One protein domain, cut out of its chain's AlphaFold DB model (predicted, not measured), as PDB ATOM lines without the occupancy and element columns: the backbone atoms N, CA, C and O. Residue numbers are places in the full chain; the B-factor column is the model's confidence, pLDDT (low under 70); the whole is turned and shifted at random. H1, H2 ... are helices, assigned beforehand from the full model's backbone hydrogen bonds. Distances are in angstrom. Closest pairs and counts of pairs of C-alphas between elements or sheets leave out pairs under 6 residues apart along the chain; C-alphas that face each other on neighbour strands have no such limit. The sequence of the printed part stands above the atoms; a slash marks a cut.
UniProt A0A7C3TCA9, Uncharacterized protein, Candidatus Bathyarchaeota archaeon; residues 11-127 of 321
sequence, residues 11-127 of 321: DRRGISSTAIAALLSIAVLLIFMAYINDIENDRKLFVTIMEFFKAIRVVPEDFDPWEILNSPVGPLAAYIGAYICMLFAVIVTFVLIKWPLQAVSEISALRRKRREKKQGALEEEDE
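What this domain is: This is residues 11 to 127 of the 321 residues of an uncharacterized protein of Candidatus Bathyarchaeota archaeon (UniProt A0A7C3TCA9). One very long straight helix, H4, makes the long axis; H1 runs back side by side with part of its first half, H2 crosses it near its beginning, and the five-residue H3 packs on H2 beside that crossing. The last part of H4, residues 106 to 127, sticks out alone as a long arm. The printed part has 117 residues, with four named helices in the order H1, H2, H3, H4 and no named strand; the class is all helix. The whole is extended, with a radius of gyration of the C-alphas of 23.7 A and spans of 83 by 30 by 14 A.

How they stand to each other: H1, residues 17 to 36, touches H4, residues 74 to 127, at a shallow tilt of 21 degrees, opposite ways. Their closest C-alphas are those of Ser 25 and Val 90, 5.5 A apart, and H4 touches H1 with residues 82 to 102 alone. H2, residues 39 to 55, is close to H1 but not clearly touching; their closest C-alphas, those of Ile 36 and Asp 42, are 5.6 A apart. These two run opposite ways at a steep tilt of 69 degrees, only just short of about perpendicular. H2 touches H4 with residues 42 to 46 alone, and the closest C-alphas are those of Phe 46 and Ala 78, 5.6 A apart. Their lines are only just about perpendicular, at 71 degrees. H3, residues 65 to 69, touches H2, with the C-alphas of Val 47 and Pro 65 closest at 5.6 A. H3 and H4 touch only at the corner by their link, where the C-alphas of Ile 68 and Gly 74 are closest at 5.1 A. H1 and H3 are apart. H4 is the hub, touching the three other helices. Every O i to N i+4 pair is within hydrogen-bond range in H1, H2 and H3; in H4, 49 of 50 are.

Where its parts are: H1 begins at C-alpha 17, at (105.394, 77.072, 139.063), and is 28.4 A long from first to last C-alpha. H2, from Ile 39 to Ala 55, is 24.7 A long. H3, from Pro 65 to Leu 69, measures 6.6 A. H4 runs 78.5 A from C-alpha 74 at (83.094, 84.145, 171.617) to C-alpha 127 at (131.278, 61.257, 114.086).

The domain as a whole: The two C-alphas farthest apart are those of Pro 72 and Glu 127, at 83.5 A. Without residues 106 to 127, which stand free, the body spans 56 by 29 by 14 A. The printed part has no cut. The links H1 to H2 and H3 to H4 are tight, and the link H2 to H3 is short, with 9 residues. The mean pLDDT of the printed part is 72.5; residues 11 to 19, residue 21 and residues 99 to 127 are under 70.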
ATOM      1  N   ASP A  11     108.929  77.464 133.404       47.34
ATOM      2  CA  ASP A  11     108.800  76.508 132.300       47.34
ATOM      3  C   ASP A  11     108.949  77.236 130.946       47.34
ATOM      4  O   ASP A  11     108.864  78.463 130.887       47.34
ATOM      5  N   ARG A  12     109.143  76.519 129.827       44.66
ATOM      6  CA  ARG A  12     109.404  77.083 128.474       44.66
ATOM      7  C   ARG A  12     108.340  78.069 127.947       44.66
ATOM      8  O   ARG A  12     108.576  78.707 126.928       44.66
ATOM      9  N   ARG A  13     107.195  78.205 128.625       50.53
ATOM     10  CA  ARG A  13     106.143  79.207 128.362       50.53
ATOM     11  C   ARG A  13     106.287  80.494 129.197       50.53
ATOM     12  O   ARG A  13     105.413  81.346 129.134       50.53
ATOM     13  N   GLY A  14     107.347  80.622 130.002       52.91
ATOM     14  CA  GLY A  14     107.572  81.753 130.910       52.91
ATOM     15  C   GLY A  14     106.705  81.732 132.173       52.91
ATOM     16  O   GLY A  14     106.650  82.721 132.894       52.91
ATOM     17  N   ILE A  15     106.012  80.626 132.459       56.81
ATOM     18  CA  ILE A  15     105.098  80.540 133.603       56.81
ATOM     19  C   ILE A  15     105.846  79.913 134.773       56.81
ATOM     20  O   ILE A  15     106.360  78.795 134.668       56.81
ATOM     21  N   SER A  16     105.929  80.651 135.883       64.06
ATOM     22  CA  SER A  16     106.578  80.147 137.084       64.06
ATOM     23  C   SER A  16     105.662  79.193 137.843       64.06
ATOM     24  O   SER A  16     104.517  79.539 138.128       64.06
ATOM     25  N   SER A  17     106.152  78.010 138.216       64.44
ATOM     26  CA  SER A  17     105.394  77.072 139.063       64.44
ATOM     27  C   SER A  17     105.010  77.704 140.404       64.44
ATOM     28  O   SER A  17     103.922  77.465 140.922       64.44
ATOM     29  N   THR A  18     105.864  78.593 140.914       64.81
ATOM     30  CA  THR A  18     105.591  79.429 142.085       64.81
ATOM     31  C   THR A  18     104.437  80.399 141.834       64.81
ATOM     32  O   THR A  18     103.626  80.611 142.729       64.81
ATOM     33  N   ALA A  19     104.325  80.960 140.626       69.06
ATOM     34  CA  ALA A  19     103.228  81.857 140.265       69.06
ATOM     35  C   ALA A  19     101.893  81.106 140.148       69.06
ATOM     36  O   ALA A  19     100.878  81.605 140.622       69.06
ATOM     37  N   ILE A  20     101.890  79.887 139.596       70.00
ATOM     38  CA  ILE A  20     100.690  79.031 139.558       70.00
ATOM     39  C   ILE A  20     100.250  78.666 140.978       70.00
ATOM     40  O   ILE A  20      99.076  78.804 141.310       70.00
ATOM     41  N   ALA A  21     101.190  78.245 141.831       66.81
ATOM     42  CA  ALA A  21     100.899  77.938 143.228       66.81
ATOM     43  C   ALA A  21     100.341  79.164 143.968       66.81
ATOM     44  O   ALA A  21      99.344  79.043 144.669       66.81
ATOM     45  N   ALA A  22     100.918  80.351 143.753       71.00
ATOM     46  CA  ALA A  22     100.423  81.592 144.341       71.00
ATOM     47  C   ALA A  22      99.006  81.951 143.859       71.00
ATOM     48  O   ALA A  22      98.161  82.296 144.677       71.00
ATOM     49  N   LEU A  23      98.716  81.828 142.559       77.25
ATOM     50  CA  LEU A  23      97.381  82.099 142.011       77.25
ATOM     51  C   LEU A  23      96.324  81.130 142.555       77.25
ATOM     52  O   LEU A  23      95.224  81.555 142.896       77.25
ATOM     53  N   LEU A  24      96.662  79.845 142.685       74.38
ATOM     54  CA  LEU A  24      95.765  78.853 143.282       74.38
ATOM     55  C   LEU A  24      95.560  79.104 144.780       74.38
ATOM     56  O   LEU A  24      94.431  79.021 145.255       74.38
ATOM     57  N   SER A  25      96.606  79.490 145.512       71.56
ATOM     58  CA  SER A  25      96.487  79.922 146.908       71.56
ATOM     59  C   SER A  25      95.591  81.157 147.062       71.56
ATOM     60  O   SER A  25      94.788  81.201 147.991       71.56
ATOM     61  N   ILE A  26      95.674  82.130 146.145       75.50
ATOM     62  CA  ILE A  26      94.779  83.299 146.120       75.50
ATOM     63  C   ILE A  26      93.337  82.864 145.839       75.50
ATOM     64  O   ILE A  26      92.427  83.313 146.527       75.50
ATOM     65  N   ALA A  27      93.111  81.964 144.878       74.19
ATOM     66  CA  ALA A  27      91.775  81.451 144.579       74.19
ATOM     67  C   ALA A  27      91.152  80.722 145.784       74.19
ATOM     68  O   ALA A  27      89.996  80.971 146.120       74.19
ATOM     69  N   VAL A  28      91.926  79.884 146.480       75.44
ATOM     70  CA  VAL A  28      91.487  79.225 147.722       75.44
ATOM     71  C   VAL A  28      91.182  80.249 148.812       75.44
ATOM     72  O   VAL A  28      90.156  80.128 149.475       75.44
ATOM     73  N   LEU A  29      92.008  81.288 148.964       76.25
ATOM     74  CA  LEU A  29      91.758  82.360 149.929       76.25
ATOM     75  C   LEU A  29      90.470  83.136 149.612       76.25
ATOM     76  O   LEU A  29      89.719  83.448 150.528       76.25
ATOM     77  N   LEU A  30      90.171  83.393 148.336       75.50
ATOM     78  CA  LEU A  30      88.923  84.046 147.921       75.50
ATOM     79  C   LEU A  30      87.691  83.175 148.200       75.50
ATOM     80  O   LEU A  30      86.681  83.691 148.670       75.50
ATOM     81  N   ILE A  31      87.779  81.861 147.965       76.06
ATOM     82  CA  ILE A  31      86.708  80.906 148.301       76.06
ATOM     83  C   ILE A  31      86.495  80.856 149.818       76.06
ATOM     84  O   ILE A  31      85.362  80.881 150.290       76.06
ATOM     85  N   PHE A  32      87.583  80.826 150.586       75.25
ATOM     86  CA  PHE A  32      87.533  80.780 152.044       75.25
ATOM     87  C   PHE A  32      86.965  82.080 152.638       75.25
ATOM     88  O   PHE A  32      86.120  82.028 153.525       75.25
ATOM     89  N   MET A  33      87.344  83.241 152.093       73.38
ATOM     90  CA  MET A  33      86.759  84.543 152.450       73.38
ATOM     91  C   MET A  33      85.268  84.619 152.102       73.38
ATOM     92  O   MET A  33      84.480  85.129 152.891       73.38
ATOM     93  N   ALA A  34      84.856  84.076 150.952       75.50
ATOM     94  CA  ALA A  34      83.443  84.009 150.586       75.50
ATOM     95  C   ALA A  34      82.630  83.122 151.546       75.50
ATOM     96  O   ALA A  34      81.468  83.418 151.803       75.50
ATOM     97  N   TYR A  35      83.241  82.068 152.094       73.69
ATOM     98  CA  TYR A  35      82.620  81.178 153.076       73.69
ATOM     99  C   TYR A  35      82.493  81.820 154.471       73.69
ATOM    100  O   TYR A  35      81.455  81.678 155.111       73.69
ATOM    101  N   ILE A  36      83.519  82.554 154.912       73.19
ATOM    102  CA  ILE A  36      83.624  83.204 156.237       73.19
ATOM    103  C   ILE A  36      82.825  84.508 156.358       73.19
ATOM    104  O   ILE A  36      82.523  84.952 157.458       73.19
ATOM    105  N   ASN A  37      82.417  85.126 155.247       72.31
ATOM    106  CA  ASN A  37      81.609  86.355 155.285       72.31
ATOM    107  C   ASN A  37      80.235  86.196 155.975       72.31
ATOM    108  O   ASN A  37      79.538  87.191 156.176       72.31
ATOM    109  N   ASP A  38      79.845  84.975 156.338       77.56
ATOM    110  CA  ASP A  38      78.684  84.683 157.170       77.56
ATOM    111  C   ASP A  38      79.123  84.299 158.596       77.56
ATOM    112  O   ASP A  38      79.837  83.314 158.805       77.56
ATOM    113  N   ILE A  39      78.634  85.049 159.590       70.25
ATOM    114  CA  ILE A  39      78.896  84.837 161.025       70.25
ATOM    115  C   ILE A  39      78.530  83.407 161.459       70.25
ATOM    116  O   ILE A  39      79.148  82.843 162.369       70.25
ATOM    117  N   GLU A  40      77.527  82.794 160.828       78.12
ATOM    118  CA  GLU A  40      77.132  81.422 161.140       78.12
ATOM    119  C   GLU A  40      78.189  80.401 160.683       78.12
ATOM    120  O   GLU A  40      78.431  79.397 161.365       78.12
ATOM    121  N   ASN A  41      78.873  80.672 159.569       78.56
ATOM    122  CA  ASN A  41      79.923  79.807 159.033       78.56
ATOM    123  C   ASN A  41      81.213  79.888 159.856       78.56
ATOM    124  O   ASN A  41      81.855  78.855 160.051       78.56
ATOM    125  N   ASP A  42      81.540  81.052 160.421       75.38
ATOM    126  CA  ASP A  42      82.668  81.215 161.352       75.38
ATOM    127  C   ASP A  42      82.506  80.356 162.602       75.38
ATOM    128  O   ASP A  42      83.432  79.662 163.034       75.38
ATOM    129  N   ARG A  43      81.293  80.348 163.163       79.75
ATOM    130  CA  ARG A  43      80.957  79.523 164.328       79.75
ATOM    131  C   ARG A  43      81.040  78.034 164.000       79.75
ATOM    132  O   ARG A  43      81.658  77.283 164.751       79.75
ATOM    133  N   LYS A  44      80.482  77.603 162.863       81.88
ATOM    134  CA  LYS A  44      80.565  76.204 162.399       81.88
ATOM    135  C   LYS A  44      82.008  75.763 162.164       81.88
ATOM    136  O   LYS A  44      82.382  74.654 162.550       81.88
ATOM    137  N   LEU A  45      82.820  76.626 161.557       80.00
ATOM    138  CA  LEU A  45      84.233  76.364 161.311       80.00
ATOM    139  C   LEU A  45      84.989  76.203 162.637       80.00
ATOM    140  O   LEU A  45      85.679  75.202 162.814       80.00
ATOM    141  N   PHE A  46      84.792  77.123 163.586       82.75
ATOM    142  CA  PHE A  46      85.391  77.055 164.921       82.75
ATOM    143  C   PHE A  46      85.056  75.744 165.643       82.75
ATOM    144  O   PHE A  46      85.961  75.055 166.111       82.75
ATOM    145  N   VAL A  47      83.778  75.348 165.674       85.50
ATOM    146  CA  VAL A  47      83.345  74.077 166.283       85.50
ATOM    147  C   VAL A  47      84.021  72.890 165.601       85.50
ATOM    148  O   VAL A  47      84.578  72.031 166.277       85.50
ATOM    149  N   THR A  48      84.041  72.866 164.267       82.88
ATOM    150  CA  THR A  48      84.659  71.777 163.491       82.88
ATOM    151  C   THR A  48      86.150  71.627 163.806       82.88
ATOM    152  O   THR A  48      86.652  70.512 163.939       82.88
ATOM    153  N   ILE A  49      86.868  72.743 163.963       82.81
ATOM    154  CA  ILE A  49      88.291  72.749 164.326       82.81
ATOM    155  C   ILE A  49      88.498  72.224 165.746       82.81
ATOM    156  O   ILE A  49      89.385  71.404 165.974       82.81
ATOM    157  N   MET A  50      87.690  72.681 166.703       83.75
ATOM    158  CA  MET A  50      87.821  72.246 168.093       83.75
ATOM    159  C   MET A  50      87.472  70.763 168.257       83.75
ATOM    160  O   MET A  50      88.175  70.057 168.974       83.75
ATOM    161  N   GLU A  51      86.475  70.256 167.528       84.00
ATOM    162  CA  GLU A  51      86.169  68.820 167.467       84.00
ATOM    163  C   GLU A  51      87.303  68.010 166.820       84.00
ATOM    164  O   GLU A  51      87.661  66.935 167.305       84.00
ATOM    165  N   PHE A  52      87.960  68.545 165.786       82.56
ATOM    166  CA  PHE A  52      89.178  67.933 165.251       82.56
ATOM    167  C   PHE A  52      90.305  67.892 166.297       82.56
ATOM    168  O   PHE A  52      90.947  66.856 166.465       82.56
ATOM    169  N   PHE A  53      90.527  68.979 167.043       83.44
ATOM    170  CA  PHE A  53      91.527  69.014 168.115       83.44
ATOM    171  C   PHE A  53      91.213  68.067 169.272       83.44
ATOM    172  O   PHE A  53      92.143  67.486 169.836       83.44
ATOM    173  N   LYS A  54      89.932  67.843 169.580       84.38
ATOM    174  CA  LYS A  54      89.495  66.788 170.504       84.38
ATOM    175  C   LYS A  54      89.847  65.405 169.961       84.38
ATOM    176  O   LYS A  54      90.469  64.617 170.666       84.38
ATOM    177  N   ALA A  55      89.564  65.136 168.685       84.44
ATOM    178  CA  ALA A  55      89.875  63.852 168.053       84.44
ATOM    179  C   ALA A  55      91.378  63.509 168.076       84.44
ATOM    180  O   ALA A  55      91.743  62.344 168.239       84.44
ATOM    181  N   ILE A  56      92.258  64.511 167.959       87.69
ATOM    182  CA  ILE A  56      93.717  64.328 168.067       87.69
ATOM    183  C   ILE A  56      94.270  64.546 169.487       87.69
ATOM    184  O   ILE A  56      95.487  64.585 169.664       87.69
ATOM    185  N   ARG A  57      93.395  64.660 170.498       86.94
ATOM    186  CA  ARG A  57      93.722  64.818 171.931       86.94
ATOM    187  C   ARG A  57      94.572  66.043 172.276       86.94
ATOM    188  O   ARG A  57      95.313  66.038 173.256       86.94
ATOM    189  N   VAL A  58      94.467  67.101 171.475       85.31
ATOM    190  CA  VAL A  58      95.077  68.408 171.771       85.31
ATOM    191  C   VAL A  58      94.232  69.182 172.787       85.31
ATOM    192  O   VAL A  58      94.768  69.968 173.563       85.31
ATOM    193  N   VAL A  59      92.920  68.940 172.800       86.19
ATOM    194  CA  VAL A  59      91.942  69.554 173.710       86.19
ATOM    195  C   VAL A  59      91.237  68.442 174.506       86.19
ATOM    196  O   VAL A  59      91.070  67.349 173.956       86.19
ATOM    197  N   PRO A  60      90.840  68.676 175.776       88.94
ATOM    198  CA  PRO A  60      90.096  67.699 176.575       88.94
ATOM    199  C   PRO A  60      88.816  67.201 175.888       88.94
ATOM    200  O   PRO A  60      88.131  67.966 175.212       88.94
ATOM    201  N   GLU A  61      88.481  65.919 176.056       86.00
ATOM    202  CA  GLU A  61      87.312  65.303 175.402       86.00
ATOM    203  C   GLU A  61      85.974  65.889 175.895       86.00
ATOM    204  O   GLU A  61      85.001  65.923 175.141       86.00
ATOM    205  N   ASP A  62      85.941  66.397 177.129       89.69
ATOM    206  CA  ASP A  62      84.798  67.047 177.777       89.69
ATOM    207  C   ASP A  62      84.658  68.540 177.441       89.69
ATOM    208  O   ASP A  62      83.675  69.169 177.823       89.69
ATOM    209  N   PHE A  63      85.605  69.112 176.697       87.88
ATOM    210  CA  PHE A  63      85.542  70.505 176.279       87.88
ATOM    211  C   PHE A  63      84.393  70.741 175.282       87.88
ATOM    212  O   PHE A  63      84.329  70.087 174.230       87.88
ATOM    213  N   ASP A  64      83.526  71.714 175.581       88.00
ATOM    214  CA  ASP A  64      82.452  72.166 174.694       88.00
ATOM    215  C   ASP A  64      82.829  73.490 173.990       88.00
ATOM    216  O   ASP A  64      82.885  74.552 174.621       88.00
ATOM    217  N   PRO A  65      83.052  73.481 172.660       84.56
ATOM    218  CA  PRO A  65      83.363  74.688 171.893       84.56
ATOM    219  C   PRO A  65      82.272  75.768 171.973       84.56
ATOM    220  O   PRO A  65      82.565  76.955 171.786       84.56
ATOM    221  N   TRP A  66      81.020  75.387 172.250       86.69
ATOM    222  CA  TRP A  66      79.903  76.323 172.354       86.69
ATOM    223  C   TRP A  66      79.969  77.195 173.606       86.69
ATOM    224  O   TRP A  66      79.492  78.331 173.565       86.69
ATOM    225  N   GLU A  67      80.613  76.736 174.682       87.62
ATOM    226  CA  GLU A  67      80.813  77.544 175.892       87.62
ATOM    227  C   GLU A  67      81.633  78.804 175.592       87.62
ATOM    228  O   GLU A  67      81.274  79.907 176.014       87.62
ATOM    229  N   ILE A  68      82.685  78.679 174.772       84.00
ATOM    230  CA  ILE A  68      83.473  79.830 174.319       84.00
ATOM    231  C   ILE A  68      82.648  80.704 173.375       84.00
ATOM    232  O   ILE A  68      82.625  81.923 173.546       84.00
ATOM    233  N   LEU A  69      81.944  80.111 172.405       85.12
ATOM    234  CA  LEU A  69      81.168  80.857 171.405       85.12
ATOM    235  C   LEU A  69      79.996  81.654 171.988       85.12
ATOM    236  O   LEU A  69      79.583  82.643 171.375       85.12
ATOM    237  N   ASN A  70      79.464  81.227 173.132       87.00
ATOM    238  CA  ASN A  70      78.384  81.902 173.852       87.00
ATOM    239  C   ASN A  70      78.891  82.933 174.874       87.00
ATOM    240  O   ASN A  70      78.096  83.684 175.436       87.00
ATOM    241  N   SER A  71      80.204  83.003 175.101       86.94
ATOM    242  CA  SER A  71      80.811  84.019 175.961       86.94
ATOM    243  C   SER A  71      80.866  85.398 175.274       86.94
ATOM    244  O   SER A  71      80.833  85.482 174.042       86.94
ATOM    245  N   PRO A  72      81.047  86.498 176.033       82.44
ATOM    246  CA  PRO A  72      81.234  87.839 175.464       82.44
ATOM    247  C   PRO A  72      82.428  87.953 174.501       82.44
ATOM    248  O   PRO A  72      82.451  88.835 173.648       82.44
ATOM    249  N   VAL A  73      83.418  87.060 174.624       83.44
ATOM    250  CA  VAL A  73      84.598  86.996 173.747       83.44
ATOM    251  C   VAL A  73      84.455  85.963 172.622       83.44
ATOM    252  O   VAL A  73      85.336  85.857 171.772       83.44
ATOM    253  N   GLY A  74      83.345  85.224 172.574       81.62
ATOM    254  CA  GLY A  74      83.094  84.145 171.617       81.62
ATOM    255  C   GLY A  74      83.197  84.553 170.148       81.62
ATOM    256  O   GLY A  74      83.911  83.884 169.401       81.62
ATOM    257  N   PRO A  75      82.571  85.665 169.714       79.44
ATOM    258  CA  PRO A  75      82.718  86.160 168.346       79.44
ATOM    259  C   PRO A  75      84.173  86.488 167.981       79.44
ATOM    260  O   PRO A  75      84.619  86.184 166.878       79.44
ATOM    261  N   LEU A  76      84.939  87.048 168.924       80.75
ATOM    262  CA  LEU A  76      86.356  87.358 168.719       80.75
ATOM    263  C   LEU A  76      87.204  86.081 168.609       80.75
ATOM    264  O   LEU A  76      88.087  86.002 167.758       80.75
ATOM    265  N   ALA A  77      86.924  85.071 169.436       78.94
ATOM    266  CA  ALA A  77      87.607  83.779 169.389       78.94
ATOM    267  C   ALA A  77      87.324  83.018 168.082       78.94
ATOM    268  O   ALA A  77      88.257  82.491 167.472       78.94
ATOM    269  N   ALA A  78      86.069  83.018 167.619       79.94
ATOM    270  CA  ALA A  78      85.680  82.442 166.331       79.94
ATOM    271  C   ALA A  78      86.417  83.123 165.172       79.94
ATOM    272  O   ALA A  78      87.013  82.447 164.338       79.94
ATOM    273  N   TYR A  79      86.458  84.458 165.185       79.62
ATOM    274  CA  TYR A  79      87.152  85.257 164.181       79.62
ATOM    275  C   TYR A  79      88.660  84.958 164.137       79.62
ATOM    276  O   TYR A  79      89.208  84.658 163.077       79.62
ATOM    277  N   ILE A  80      89.346  84.961 165.286       80.69
ATOM    278  CA  ILE A  80      90.784  84.640 165.357       80.69
ATOM    279  C   ILE A  80      91.046  83.205 164.874       80.69
ATOM    280  O   ILE A  80      91.972  82.980 164.090       80.69
ATOM    281  N   GLY A  81      90.223  82.240 165.295       77.44
ATOM    282  CA  GLY A  81      90.331  80.846 164.865       77.44
ATOM    283  C   GLY A  81      90.153  80.678 163.354       77.44
ATOM    284  O   GLY A  81      90.952  79.999 162.706       77.44
ATOM    285  N   ALA A  82      89.167  81.361 162.772       77.69
ATOM    286  CA  ALA A  82      88.905  81.346 161.337       77.69
ATOM    287  C   ALA A  82      90.094  81.908 160.530       77.69
ATOM    288  O   ALA A  82      90.501  81.314 159.529       77.69
ATOM    289  N   TYR A  83      90.732  82.982 161.011       78.81
ATOM    290  CA  TYR A  83      91.949  83.542 160.404       78.81
ATOM    291  C   TYR A  83      93.157  82.608 160.488       78.81
ATOM    292  O   TYR A  83      93.898  82.462 159.511       78.81
ATOM    293  N   ILE A  84      93.361  81.947 161.630       80.19
ATOM    294  CA  ILE A  84      94.428  80.951 161.783       80.19
ATOM    295  C   ILE A  84      94.212  79.804 160.788       80.19
ATOM    296  O   ILE A  84      95.147  79.399 160.095       80.19
ATOM    297  N   CYS A  85      92.977  79.325 160.638       75.94
ATOM    298  CA  CYS A  85      92.660  78.275 159.675       75.94
ATOM    299  C   CYS A  85      92.787  78.719 158.221       75.94
ATOM    300  O   CYS A  85      93.276  77.937 157.407       75.94
ATOM    301  N   MET A  86      92.449  79.967 157.899       75.75
ATOM    302  CA  MET A  86      92.721  80.549 156.583       75.75
ATOM    303  C   MET A  86      94.217  80.500 156.265       75.75
ATOM    304  O   MET A  86      94.620  80.045 155.193       75.75
ATOM    305  N   LEU A  87      95.051  80.923 157.220       78.06
ATOM    306  CA  LEU A  87      96.501  80.924 157.070       78.06
ATOM    307  C   LEU A  87      97.037  79.501 156.858       78.06
ATOM    308  O   LEU A  87      97.809  79.267 155.925       78.06
ATOM    309  N   PHE A  88      96.593  78.538 157.669       78.06
ATOM    310  CA  PHE A  88      96.981  77.137 157.511       78.06
ATOM    311  C   PHE A  88      96.516  76.547 156.179       78.06
ATOM    312  O   PHE A  88      97.312  75.894 155.507       78.06
ATOM    313  N   ALA A  89      95.277  76.807 155.755       74.62
ATOM    314  CA  ALA A  89      94.753  76.335 154.476       74.62
ATOM    315  C   ALA A  89      95.588  76.862 153.302       74.62
ATOM    316  O   ALA A  89      95.941  76.095 152.406       74.62
ATOM    317  N   VAL A  90      95.979  78.140 153.333       74.19
ATOM    318  CA  VAL A  90      96.853  78.740 152.318       74.19
ATOM    319  C   VAL A  90      98.237  78.097 152.319       74.19
ATOM    320  O   VAL A  90      98.730  77.738 151.249       74.19
ATOM    321  N   ILE A  91      98.852  77.914 153.493       74.50
ATOM    322  CA  ILE A  91     100.182  77.298 153.620       74.50
ATOM    323  C   ILE A  91     100.156  75.854 153.117       74.50
ATOM    324  O   ILE A  91     100.986  75.478 152.291       74.50
ATOM    325  N   VAL A  92      99.191  75.052 153.572       74.62
ATOM    326  CA  VAL A  92      99.041  73.647 153.171       74.62
ATOM    327  C   VAL A  92      98.794  73.552 151.673       74.62
ATOM    328  O   VAL A  92      99.485  72.801 150.993       74.62
ATOM    329  N   THR A  93      97.888  74.366 151.130       73.12
ATOM    330  CA  THR A  93      97.615  74.422 149.687       73.12
ATOM    331  C   THR A  93      98.869  74.796 148.900       73.12
ATOM    332  O   THR A  93      99.207  74.143 147.915       73.12
ATOM    333  N   PHE A  94      99.613  75.806 149.356       72.56
ATOM    334  CA  PHE A  94     100.849  76.228 148.707       72.56
ATOM    335  C   PHE A  94     101.896  75.109 148.708       72.56
ATOM    336  O   PHE A  94     102.497  74.833 147.671       72.56
ATOM    337  N   VAL A  95     102.099  74.430 149.841       72.50
ATOM    338  CA  VAL A  95     103.052  73.316 149.962       72.50
ATOM    339  C   VAL A  95     102.618  72.126 149.100       72.50
ATOM    340  O   VAL A  95     103.425  71.622 148.316       72.50
ATOM    341  N   LEU A  96     101.347  71.721 149.183       71.38
ATOM    342  CA  LEU A  96     100.788  70.592 148.436       71.38
ATOM    343  C   LEU A  96     100.767  70.820 146.926       71.38
ATOM    344  O   LEU A  96     100.835  69.850 146.184       71.38
ATOM    345  N   ILE A  97     100.688  72.063 146.451       72.06
ATOM    346  CA  ILE A  97     100.734  72.376 145.016       72.06
ATOM    347  C   ILE A  97     102.178  72.562 144.545       72.06
ATOM    348  O   ILE A  97     102.562  72.082 143.475       72.06
ATOM    349  N   LYS A  98     103.012  73.236 145.341       72.00
ATOM    350  CA  LYS A  98     104.409  73.496 144.991       72.00
ATOM    351  C   LYS A  98     105.210  72.202 144.881       72.00
ATOM    352  O   LYS A  98     105.998  72.067 143.946       72.00
ATOM    353  N   TRP A  99     105.017  71.260 145.801       69.50
ATOM    354  CA  TRP A  99     105.855  70.064 145.876       69.50
ATOM    355  C   TRP A  99     105.687  69.121 144.664       69.50
ATOM    356  O   TRP A  99     106.699  68.782 144.044       69.50
ATOM    357  N   PRO A 100     104.461  68.789 144.204       67.00
ATOM    358  CA  PRO A 100     104.251  68.032 142.970       67.00
ATOM    359  C   PRO A 100     104.739  68.773 141.726       67.00
ATOM    360  O   PRO A 100     105.352  68.161 140.855       67.00
ATOM    361  N   LEU A 101     104.522  70.093 141.636       67.25
ATOM    362  CA  LEU A 101     104.998  70.884 140.496       67.25
ATOM    363  C   LEU A 101     106.530  70.891 140.410       67.25
ATOM    364  O   LEU A 101     107.088  70.779 139.315       67.25
ATOM    365  N   GLN A 102     107.220  70.969 141.552       67.06
ATOM    366  CA  GLN A 102     108.675  70.836 141.612       67.06
ATOM    367  C   GLN A 102     109.123  69.435 141.187       67.06
ATOM    368  O   GLN A 102     109.966  69.330 140.295       67.06
ATOM    369  N   ALA A 103     108.504  68.375 141.711       64.06
ATOM    370  CA  ALA A 103     108.826  66.998 141.337       64.06
ATOM    371  C   ALA A 103     108.640  66.739 139.829       64.06
ATOM    372  O   ALA A 103     109.511  66.166 139.174       64.06
ATOM    373  N   VAL A 104     107.540  67.220 139.238       63.28
ATOM    374  CA  VAL A 104     107.287  67.107 137.792       63.28
ATOM    375  C   VAL A 104     108.344  67.871 136.991       63.28
ATOM    376  O   VAL A 104     108.862  67.351 135.997       63.28
ATOM    377  N   SER A 105     108.720  69.073 137.441       63.59
ATOM    378  CA  SER A 105     109.765  69.868 136.794       63.59
ATOM    379  C   SER A 105     111.128  69.163 136.835       63.59
ATOM    380  O   SER A 105     111.798  69.069 135.803       63.59
ATOM    381  N   GLU A 106     111.500  68.557 137.963       65.38
ATOM    382  CA  GLU A 106     112.749  67.811 138.119       65.38
ATOM    383  C   GLU A 106     112.769  66.550 137.257       65.38
ATOM    384  O   GLU A 106     113.737  66.321 136.533       65.38
ATOM    385  N   ILE A 107     111.681  65.775 137.238       63.84
ATOM    386  CA  ILE A 107     111.550  64.593 136.374       63.84
ATOM    387  C   ILE A 107     111.673  64.990 134.899       63.84
ATOM    388  O   ILE A 107     112.333  64.295 134.118       63.84
ATOM    389  N   SER A 108     111.076  66.114 134.497       59.28
ATOM    390  CA  SER A 108     111.174  66.618 133.126       59.28
ATOM    391  C   SER A 108     112.606  67.039 132.767       59.28
ATOM    392  O   SER A 108     113.114  66.663 131.705       59.28
ATOM    393  N   ALA A 109     113.303  67.719 133.684       65.81
ATOM    394  CA  ALA A 109     114.696  68.122 133.526       65.81
ATOM    395  C   ALA A 109     115.627  66.903 133.461       65.81
ATOM    396  O   ALA A 109     116.538  66.853 132.637       65.81
ATOM    397  N   LEU A 110     115.360  65.872 134.262       60.25
ATOM    398  CA  LEU A 110     116.130  64.632 134.303       60.25
ATOM    399  C   LEU A 110     115.920  63.805 133.025       60.25
ATOM    400  O   LEU A 110     116.882  63.292 132.448       60.25
ATOM    401  N   ARG A 111     114.684  63.748 132.509       59.28
ATOM    402  CA  ARG A 111     114.377  63.176 131.185       59.28
ATOM    403  C   ARG A 111     115.075  63.942 130.064       59.28
ATOM    404  O   ARG A 111     115.562  63.317 129.124       59.28
ATOM    405  N   ARG A 112     115.162  65.269 130.165       59.50
ATOM    406  CA  ARG A 112     115.864  66.113 129.195       59.50
ATOM    407  C   ARG A 112     117.374  65.900 129.234       59.50
ATOM    408  O   ARG A 112     117.943  65.613 128.194       59.50
ATOM    409  N   LYS A 113     117.992  65.888 130.415       65.44
ATOM    410  CA  LYS A 113     119.421  65.581 130.582       65.44
ATOM    411  C   LYS A 113     119.771  64.185 130.057       65.44
ATOM    412  O   LYS A 113     120.835  63.991 129.483       65.44
ATOM    413  N   ARG A 114     118.865  63.208 130.200       58.34
ATOM    414  CA  ARG A 114     119.009  61.874 129.586       58.34
ATOM    415  C   ARG A 114     118.877  61.905 128.061       58.34
ATOM    416  O   ARG A 114     119.576  61.148 127.401       58.34
ATOM    417  N   ARG A 115     118.003  62.744 127.498       57.78
ATOM    418  CA  ARG A 115     117.877  62.929 126.040       57.78
ATOM    419  C   ARG A 115     119.087  63.648 125.456       57.78
ATOM    420  O   ARG A 115     119.601  63.176 124.460       57.78
ATOM    421  N   GLU A 116     119.571  64.697 126.110       60.91
ATOM    422  CA  GLU A 116     120.768  65.443 125.706       60.91
ATOM    423  C   GLU A 116     122.026  64.567 125.822       60.91
ATOM    424  O   GLU A 116     122.810  64.526 124.887       60.91
ATOM    425  N   LYS A 117     122.173  63.757 126.885       59.06
ATOM    426  CA  LYS A 117     123.246  62.743 126.958       59.06
ATOM    427  C   LYS A 117     123.148  61.686 125.860       59.06
ATOM    428  O   LYS A 117     124.170  61.269 125.337       59.06
ATOM    429  N   LYS A 118     121.935  61.231 125.530       53.41
ATOM    430  CA  LYS A 118     121.729  60.290 124.420       53.41
ATOM    431  C   LYS A 118     122.024  60.936 123.068       53.41
ATOM    432  O   LYS A 118     122.552  60.249 122.215       53.41
ATOM    433  N   GLN A 119     121.690  62.211 122.876       48.56
ATOM    434  CA  GLN A 119     122.019  62.948 121.656       48.56
ATOM    435  C   GLN A 119     123.525  63.155 121.526       48.56
ATOM    436  O   GLN A 119     124.059  62.790 120.496       48.56
ATOM    437  N   GLY A 120     124.213  63.602 122.581       51.62
ATOM    438  CA  GLY A 120     125.672  63.745 122.553       51.62
ATOM    439  C   GLY A 120     126.394  62.420 122.292       51.62
ATOM    440  O   GLY A 120     127.301  62.374 121.475       51.62
ATOM    441  N   ALA A 121     125.939  61.319 122.903       49.47
ATOM    442  CA  ALA A 121     126.503  59.995 122.632       49.47
ATOM    443  C   ALA A 121     126.238  59.509 121.194       49.47
ATOM    444  O   ALA A 121     127.076  58.827 120.623       49.47
ATOM    445  N   LEU A 122     125.082  59.851 120.609       48.28
ATOM    446  CA  LEU A 122     124.767  59.529 119.213       48.28
ATOM    447  C   LEU A 122     125.552  60.408 118.230       48.28
ATOM    448  O   LEU A 122     125.941  59.918 117.183       48.28
ATOM    449  N   GLU A 123     125.802  61.675 118.567       53.03
ATOM    450  CA  GLU A 123     126.628  62.592 117.771       53.03
ATOM    451  C   GLU A 123     128.106  62.169 117.781       53.03
ATOM    452  O   GLU A 123     128.737  62.154 116.728       53.03
ATOM    453  N   GLU A 124     128.645  61.747 118.934       58.44
ATOM    454  CA  GLU A 124     129.998  61.170 119.024       58.44
ATOM    455  C   GLU A 124     130.120  59.855 118.240       58.44
ATOM    456  O   GLU A 124     131.154  59.587 117.628       58.44
ATOM    457  N   GLU A 125     129.073  59.030 118.232       51.38
ATOM    458  CA  GLU A 125     129.052  57.761 117.503       51.38
ATOM    459  C   GLU A 125     128.892  57.952 115.985       51.38
ATOM    460  O   GLU A 125     129.589  57.290 115.216       51.38
ATOM    461  N   ASP A 126     128.058  58.901 115.545       48.97
ATOM    462  CA  ASP A 126     127.943  59.297 114.134       48.97
ATOM    463  C   ASP A 126     129.254  59.930 113.632       48.97
ATOM    464  O   ASP A 126     129.693  59.622 112.525       48.97
ATOM    465  N   GLU A 127     129.943  60.751 114.439       58.25
ATOM    466  CA  GLU A 127     131.278  61.257 114.086       58.25
ATOM    467  C   GLU A 127     132.313  60.130 113.957       58.25
ATOM    468  O   GLU A 127     133.156  60.165 113.057       58.25
TER     469      GLU A 127